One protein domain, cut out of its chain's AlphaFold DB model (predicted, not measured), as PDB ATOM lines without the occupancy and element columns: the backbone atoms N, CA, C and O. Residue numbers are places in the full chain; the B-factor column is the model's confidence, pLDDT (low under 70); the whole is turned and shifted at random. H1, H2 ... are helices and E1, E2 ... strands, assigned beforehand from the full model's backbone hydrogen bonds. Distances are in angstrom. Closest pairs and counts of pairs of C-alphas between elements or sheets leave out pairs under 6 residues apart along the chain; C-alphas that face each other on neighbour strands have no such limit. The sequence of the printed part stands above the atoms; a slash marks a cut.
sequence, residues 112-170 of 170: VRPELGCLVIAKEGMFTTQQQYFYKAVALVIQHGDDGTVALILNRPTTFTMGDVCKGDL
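Overview. This is residues 112 to 170 of the 170 residues of an uncharacterized protein of Ectocarpus siliculosus (UniProt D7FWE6). With little regular structure, this is a small twisted sheet, E1-E2-E3, with a long loop, residues 122 to 137, beyond one end, and a tail in which residues 161 to 168, with the short helix H1, stick out. The printed part has 59 residues, 23 of them in named elements, in the order E1, E2, E3, H1; the strands form an antiparallel meander, each beside the one before. The class is mixed; the whole is loose, radius of gyration of the C-alphas 14.3 A, spans 42 by 30 by 17 A.

Along the chain. E1, residues 119 to 121, begins at C-alpha 119 (133.760, 139.113, 152.396) and is 6.2 A long. E2, residues 138 to 145, measures 19.9 A and bends by 64 degrees at residue 142. E3, residues 148 to 153, measures 16.2 A. H1, residues 162 to 167, measures 8.7 A and ends at C-alpha 167 (164.322, 134.492, 149.011).

Arrangement. Hairpin E1 and E2 has N 120 and O 139 2.8 A apart; hairpin E2 and E3 has N 140 and O 152 2.8 A apart. H1, with every O i to N i+4 pair within hydrogen-bond range, is not on the sheet.

Size, cuts and confidence. The C-alphas of Val 112 and Lys 167, the two farthest apart, are 42.3 A apart. The printed part has no cut; the E1 to E2 link is long. Residue 170 is under pLDDT 70.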
ATOM      1  N   VAL A 112     124.617 144.527 156.306       87.81
ATOM      2  CA  VAL A 112     124.277 145.959 156.222       87.81
ATOM      3  C   VAL A 112     125.526 146.828 156.366       87.81
ATOM      4  O   VAL A 112     125.602 147.903 155.777       87.81
ATOM      5  N   ARG A 113     126.507 146.363 157.146       87.38
ATOM      6  CA  ARG A 113     127.780 147.045 157.387       87.38
ATOM      7  C   ARG A 113     128.942 146.061 157.221       87.38
ATOM      8  O   ARG A 113     128.740 144.872 157.466       87.38
ATOM      9  N   PRO A 114     130.126 146.526 156.789       88.50
ATOM     10  CA  PRO A 114     131.333 145.710 156.793       88.50
ATOM     11  C   PRO A 114     131.722 145.324 158.222       88.50
ATOM     12  O   PRO A 114     131.595 146.125 159.143       88.50
ATOM     13  N   GLU A 115     132.221 144.106 158.386       90.25
ATOM     14  CA  GLU A 115     132.687 143.567 159.664       90.25
ATOM     15  C   GLU A 115     134.052 142.907 159.471       90.25
ATOM     16  O   GLU A 115     134.415 142.484 158.367       90.25
ATOM     17  N   LEU A 116     134.818 142.786 160.553       93.12
ATOM     18  CA  LEU A 116     136.077 142.052 160.523       93.12
ATOM     19  C   LEU A 116     135.826 140.595 160.098       93.12
ATOM     20  O   LEU A 116     134.964 139.907 160.645       93.12
ATOM     21  N   GLY A 117     136.580 140.114 159.113       90.75
ATOM     22  CA  GLY A 117     136.452 138.758 158.587       90.75
ATOM     23  C   GLY A 117     135.291 138.548 157.609       90.75
ATOM     24  O   GLY A 117     135.094 137.418 157.157       90.75
ATOM     25  N   CYS A 118     134.525 139.586 157.250       92.69
ATOM     26  CA  CYS A 118     133.513 139.460 156.203       92.69
ATOM     27  C   CYS A 118     134.134 139.512 154.796       92.69
ATOM     28  O   CYS A 118     135.236 140.027 154.587       92.69
ATOM     29  N   LEU A 119     133.392 139.007 153.806       93.94
ATOM     30  CA  LEU A 119     133.760 139.113 152.396       93.94
ATOM     31  C   LEU A 119     133.070 140.310 151.744       93.94
ATOM     32  O   LEU A 119     131.855 140.477 151.844       93.94
ATOM     33  N   VAL A 120     133.845 141.101 151.010       94.31
ATOM     34  CA  VAL A 120     133.359 142.132 150.094       94.31
ATOM     35  C   VAL A 120     133.436 141.572 148.681       94.31
ATOM     36  O   VAL A 120     134.509 141.218 148.191       94.31
ATOM     37  N   ILE A 121     132.281 141.477 148.028       93.88
ATOM     38  CA  ILE A 121     132.151 140.927 146.678       93.88
ATOM     39  C   ILE A 121     131.822 142.071 145.724       93.88
ATOM     40  O   ILE A 121     130.869 142.824 145.944       93.88
ATOM     41  N   ALA A 122     132.603 142.205 144.653       94.44
ATOM     42  CA  ALA A 122     132.338 143.202 143.627       94.44
ATOM     43  C   ALA A 122     130.981 142.943 142.957       94.44
ATOM     44  O   ALA A 122     130.707 141.845 142.470       94.44
ATOM     45  N   LYS A 123     130.143 143.980 142.896       91.56
ATOM     46  CA  LYS A 123     128.848 143.914 142.216       91.56
ATOM     47  C   LYS A 123     129.038 143.636 140.721       91.56
ATOM     48  O   LYS A 123     129.928 144.195 140.079       91.56
ATOM     49  N   GLU A 124     128.170 142.805 140.155       89.69
ATOM     50  CA  GLU A 124     128.194 142.486 138.728       89.69
ATOM     51  C   GLU A 124     128.075 143.745 137.854       89.69
ATOM     52  O   GLU A 124     127.315 144.668 138.151       89.69
ATOM     53  N   GLY A 125     128.856 143.793 136.771       89.62
ATOM     54  CA  GLY A 125     128.855 144.906 135.814       89.62
ATOM     55  C   GLY A 125     129.589 146.177 136.267       89.62
ATOM     56  O   GLY A 125     129.839 147.047 135.434       89.62
ATOM     57  N   MET A 126     129.991 146.283 137.538       91.56
ATOM     58  CA  MET A 126     130.861 147.365 138.016       91.56
ATOM     59  C   MET A 126     132.321 147.129 137.613       91.56
ATOM     60  O   MET A 126     132.724 145.998 137.353       91.56
ATOM     61  N   PHE A 127     133.118 148.200 137.579       91.88
ATOM     62  CA  PHE A 127     134.567 148.160 137.319       91.88
ATOM     63  C   PHE A 127     134.978 147.564 135.959       91.88
ATOM     64  O   PHE A 127     136.069 147.022 135.805       91.88
ATOM     65  N   THR A 128     134.112 147.642 134.947       91.00
ATOM     66  CA  THR A 128     134.396 147.118 133.598       91.00
ATOM     67  C   THR A 128     135.356 148.003 132.804       91.00
ATOM     68  O   THR A 128     136.180 147.495 132.047       91.00
ATOM     69  N   THR A 129     135.281 149.323 132.980       90.00
ATOM     70  CA  THR A 129     136.089 150.306 132.237       90.00
ATOM     71  C   THR A 129     137.163 150.964 133.096       90.00
ATOM     72  O   THR A 129     138.284 151.155 132.636       90.00
ATOM     73  N   GLN A 130     136.846 151.288 134.348       90.00
ATOM     74  CA  GLN A 130     137.759 151.909 135.306       90.00
ATOM     75  C   GLN A 130     138.001 150.970 136.487       90.00
ATOM     76  O   GLN A 130     137.096 150.245 136.895       90.00
ATOM     77  N   GLN A 131     139.218 150.999 137.039       89.81
ATOM     78  CA  GLN A 131     139.616 150.188 138.200       89.81
ATOM     79  C   GLN A 131     139.348 148.684 138.008       89.81
ATOM     80  O   GLN A 131     138.901 147.988 138.917       89.81
ATOM     81  N   GLN A 132     139.656 148.167 136.812       92.12
ATOM     82  CA  GLN A 132     139.404 146.775 136.407       92.12
ATOM     83  C   GLN A 132     140.008 145.719 137.339       92.12
ATOM     84  O   GLN A 132     139.568 144.569 137.348       92.12
ATOM     85  N   TYR A 133     140.989 146.107 138.149       90.12
ATOM     86  CA  TYR A 133     141.533 145.276 139.211       90.12
ATOM     87  C   TYR A 133     140.443 144.757 140.175       90.12
ATOM     88  O   TYR A 133     140.491 143.596 140.583       90.12
ATOM     89  N   PHE A 134     139.394 145.550 140.434       94.44
ATOM     90  CA  PHE A 134     138.251 145.160 141.268       94.44
ATOM     91  C   PHE A 134     137.141 144.409 140.521       94.44
ATOM     92  O   PHE A 134     136.177 143.958 141.141       94.44
ATOM     93  N   TYR A 135     137.248 144.227 139.201       94.94
ATOM     94  CA  TYR A 135     136.245 143.481 138.441       94.94
ATOM     95  C   TYR A 135     136.152 142.041 138.959       94.94
ATOM     96  O   TYR A 135     137.156 141.322 138.967       94.94
ATOM     97  N   LYS A 136     134.955 141.629 139.404       94.44
ATOM     98  CA  LYS A 136     134.695 140.317 140.028       94.44
ATOM     99  C   LYS A 136     135.634 139.990 141.202       94.44
ATOM    100  O   LYS A 136     135.917 138.819 141.451       94.44
ATOM    101  N   ALA A 137     136.157 140.997 141.902       95.38
ATOM    102  CA  ALA A 137     137.028 140.772 143.048       95.38
ATOM    103  C   ALA A 137     136.248 140.217 144.250       95.38
ATOM    104  O   ALA A 137     135.098 140.596 144.494       95.38
ATOM    105  N   VAL A 138     136.912 139.339 144.999       95.31
ATOM    106  CA  VAL A 138     136.477 138.843 146.307       95.31
ATOM    107  C   VAL A 138     137.551 139.231 147.311       95.31
ATOM    108  O   VAL A 138     138.686 138.758 147.206       95.31
ATOM    109  N   ALA A 139     137.209 140.108 148.250       95.94
ATOM    110  CA  ALA A 139     138.142 140.635 149.238       95.94
ATOM    111  C   ALA A 139     137.715 140.269 150.664       95.94
ATOM    112  O   ALA A 139     136.544 140.400 151.009       95.94
ATOM    113  N   LEU A 140     138.659 139.825 151.489       96.12
ATOM    114  CA  LEU A 140     138.469 139.554 152.912       96.12
ATOM    115  C   LEU A 140     138.848 140.786 153.727       96.12
ATOM    116  O   LEU A 140     139.981 141.253 153.624       96.12
ATOM    117  N   VAL A 141     137.932 141.283 154.555       95.88
ATOM    118  CA  VAL A 141     138.217 142.389 155.477       95.88
ATOM    119  C   VAL A 141     139.061 141.872 156.636       95.88
ATOM    120  O   VAL A 141     138.628 140.993 157.378       95.88
ATOM    121  N   ILE A 142     140.259 142.428 156.800       96.75
ATOM    122  CA  ILE A 142     141.190 142.057 157.879       96.75
ATOM    123  C   ILE A 142     141.275 143.120 158.972       96.75
ATOM    124  O   ILE A 142     141.683 142.812 160.083       96.75
ATOM    125  N   GLN A 143     140.877 144.355 158.664       94.94
ATOM    126  CA  GLN A 143     140.791 145.456 159.614       94.94
ATOM    127  C   GLN A 143     139.692 146.421 159.170       94.94
ATOM    128  O   GLN A 143     139.577 146.732 157.982       94.94
ATOM    129  N   HIS A 144     138.896 146.896 160.121       94.50
ATOM    130  CA  HIS A 144     137.846 147.883 159.896       94.50
ATOM    131  C   HIS A 144     137.753 148.805 161.116       94.50
ATOM    132  O   HIS A 144     137.661 148.311 162.238       94.50
ATOM    133  N   GLY A 145     137.804 150.118 160.899       92.19
ATOM    134  CA  GLY A 145     137.695 151.134 161.946       92.19
ATOM    135  C   GLY A 145     137.539 152.536 161.358       92.19
ATOM    136  O   GLY A 145     137.325 152.686 160.152       92.19
ATOM    137  N   ASP A 146     137.674 153.558 162.203       93.69
ATOM    138  CA  ASP A 146     137.480 154.963 161.808       93.69
ATOM    139  C   ASP A 146     138.518 155.444 160.778       93.69
ATOM    140  O   ASP A 146     138.208 156.267 159.917       93.69
ATOM    141  N   ASP A 147     139.716 154.855 160.794       93.44
ATOM    142  CA  ASP A 147     140.795 155.140 159.839       93.44
ATOM    143  C   ASP A 147     140.573 154.494 158.458       93.44
ATOM    144  O   ASP A 147     141.324 154.736 157.511       93.44
ATOM    145  N   GLY A 148     139.541 153.654 158.325       93.69
ATOM    146  CA  GLY A 148     139.162 153.001 157.082       93.69
ATOM    147  C   GLY A 148     139.129 151.476 157.167       93.69
ATOM    148  O   GLY A 148     138.986 150.863 158.224       93.69
ATOM    149  N   THR A 149     139.188 150.841 155.996       95.06
ATOM    150  CA  THR A 149     139.068 149.385 155.855       95.06
ATOM    151  C   THR A 149     140.250 148.837 155.082       95.06
ATOM    152  O   THR A 149     140.525 149.280 153.967       95.06
ATOM    153  N   VAL A 150     140.904 147.831 155.653       96.44
ATOM    154  CA  VAL A 150     141.959 147.071 154.986       96.44
ATOM    155  C   VAL A 150     141.399 145.708 154.615       96.44
ATOM    156  O   VAL A 150     140.820 145.002 155.447       96.44
ATOM    157  N   ALA A 151     141.570 145.333 153.350       96.12
ATOM    158  CA  ALA A 151     141.084 144.068 152.828       96.12
ATOM    159  C   ALA A 151     142.109 143.399 151.908       96.12
ATOM    160  O   ALA A 151     142.856 144.068 151.194       96.12
ATOM    161  N   LEU A 152     142.106 142.067 151.907       96.69
ATOM    162  CA  LEU A 152     142.960 141.233 151.067       96.69
ATOM    163  C   LEU A 152     142.141 140.607 149.938       96.69
ATOM    164  O   LEU A 152     141.159 139.917 150.198       96.69
ATOM    165  N   ILE A 153     142.554 140.799 148.686       96.62
ATOM    166  CA  ILE A 153     141.890 140.170 147.537       96.62
ATOM    167  C   ILE A 153     142.345 138.719 147.410       96.62
ATOM    168  O   ILE A 153     143.531 138.439 147.265       96.62
ATOM    169  N   LEU A 154     141.383 137.799 147.424       95.38
ATOM    170  CA  LEU A 154     141.641 136.360 147.477       95.38
ATOM    171  C   LEU A 154     141.730 135.718 146.090       95.38
ATOM    172  O   LEU A 154     142.457 134.752 145.889       95.38
ATOM    173  N   ASN A 155     140.980 136.237 145.116       95.38
ATOM    174  CA  ASN A 155     140.816 135.609 143.802       95.38
ATOM    175  C   ASN A 155     141.671 136.244 142.693       95.38
ATOM    176  O   ASN A 155     141.350 136.133 141.508       95.38
ATOM    177  N   ARG A 156     142.761 136.920 143.069       93.38
ATOM    178  CA  ARG A 156     143.740 137.507 142.147       93.38
ATOM    179  C   ARG A 156     145.126 136.937 142.456       93.38
ATOM    180  O   ARG A 156     145.890 137.580 143.171       93.38
ATOM    181  N   PRO A 157     145.446 135.729 141.960       93.31
ATOM    182  CA  PRO A 157     146.775 135.167 142.145       93.31
ATOM    183  C   PRO A 157     147.820 136.044 141.450       93.31
ATOM    184  O   PRO A 157     147.556 136.639 140.402       93.31
ATOM    185  N   THR A 158     149.007 136.110 142.042       91.38
ATOM    186  CA  THR A 158     150.171 136.755 141.430       91.38
ATOM    187  C   THR A 158     151.033 135.703 140.732       91.38
ATOM    188  O   THR A 158     150.799 134.502 140.868       91.38
ATOM    189  N   THR A 159     152.026 136.142 139.962       93.56
ATOM    190  CA  THR A 159     153.012 135.245 139.340       93.56
ATOM    191  C   THR A 159     154.048 134.721 140.327       93.56
ATOM    192  O   THR A 159     154.791 133.808 139.984       93.56
ATOM    193  N   PHE A 160     154.116 135.298 141.527       92.00
ATOM    194  CA  PHE A 160     155.097 134.941 142.538       92.00
ATOM    195  C   PHE A 160     154.603 133.783 143.389       92.00
ATOM    196  O   PHE A 160     153.438 133.715 143.793       92.00
ATOM    197  N   THR A 161     155.525 132.888 143.700       92.62
ATOM    198  CA  THR A 161     155.330 131.861 144.714       92.62
ATOM    199  C   THR A 161     155.867 132.352 146.056       92.62
ATOM    200  O   THR A 161     156.696 133.259 146.126       92.62
ATOM    201  N   MET A 162     155.454 131.710 147.151       91.81
ATOM    202  CA  MET A 162     156.030 131.988 148.473       91.81
ATOM    203  C   MET A 162     157.553 131.792 148.504       91.81
ATOM    204  O   MET A 162     158.237 132.455 149.276       91.81
ATOM    205  N   GLY A 163     158.094 130.904 147.662       93.00
ATOM    206  CA  GLY A 163     159.535 130.688 147.559       93.00
ATOM    207  C   GLY A 163     160.284 131.905 147.020       93.00
ATOM    208  O   GLY A 163     161.360 132.209 147.527       93.00
ATOM    209  N   ASP A 164     159.706 132.606 146.044       91.25
ATOM    210  CA  ASP A 164     160.309 133.798 145.431       91.25
ATOM    211  C   ASP A 164     160.330 134.960 146.435       91.25
ATOM    212  O   ASP A 164     161.352 135.614 146.636       91.25
ATOM    213  N   VAL A 165     159.226 135.127 147.171       90.75
ATOM    214  CA  VAL A 165     159.087 136.142 148.227       90.75
ATOM    215  C   VAL A 165     160.070 135.895 149.376       90.75
ATOM    216  O   VAL A 165     160.760 136.817 149.804       90.75
ATOM    217  N   CYS A 166     160.168 134.658 149.875       90.75
ATOM    218  CA  CYS A 166     161.027 134.333 151.020       90.75
ATOM    219  C   CYS A 166     162.528 134.434 150.711       90.75
ATOM    220  O   CYS A 166     163.322 134.604 151.635       90.75
ATOM    221  N   LYS A 167     162.927 134.309 149.441       88.88
ATOM    222  CA  LYS A 167     164.322 134.492 149.011       88.88
ATOM    223  C   LYS A 167     164.694 135.959 148.795       88.88
ATOM    224  O   LYS A 167     165.878 136.270 148.767       88.88
ATOM    225  N   GLY A 168     163.701 136.845 148.697       79.69
ATOM    226  CA  GLY A 168     163.906 138.256 148.381       79.69
ATOM    227  C   GLY A 168     164.139 138.525 146.892       79.69
ATOM    228  O   GLY A 168     164.630 139.597 146.558       79.69
ATOM    229  N   ASP A 169     163.779 137.587 146.010       70.81
ATOM    230  CA  ASP A 169     163.940 137.705 144.552       70.81
ATOM    231  C   ASP A 169     162.711 138.388 143.898       70.81
ATOM    232  O   ASP A 169     162.184 137.912 142.889       70.81
ATOM    233  N   LEU A 170     162.213 139.470 144.515       63.50
ATOM    234  CA  LEU A 170     161.043 140.249 144.071       63.50
ATOM    235  C   LEU A 170     161.422 141.477 143.236       63.50
ATOM    236  O   LEU A 170     162.369 142.193 143.630       63.50
TER     237      LEU A 170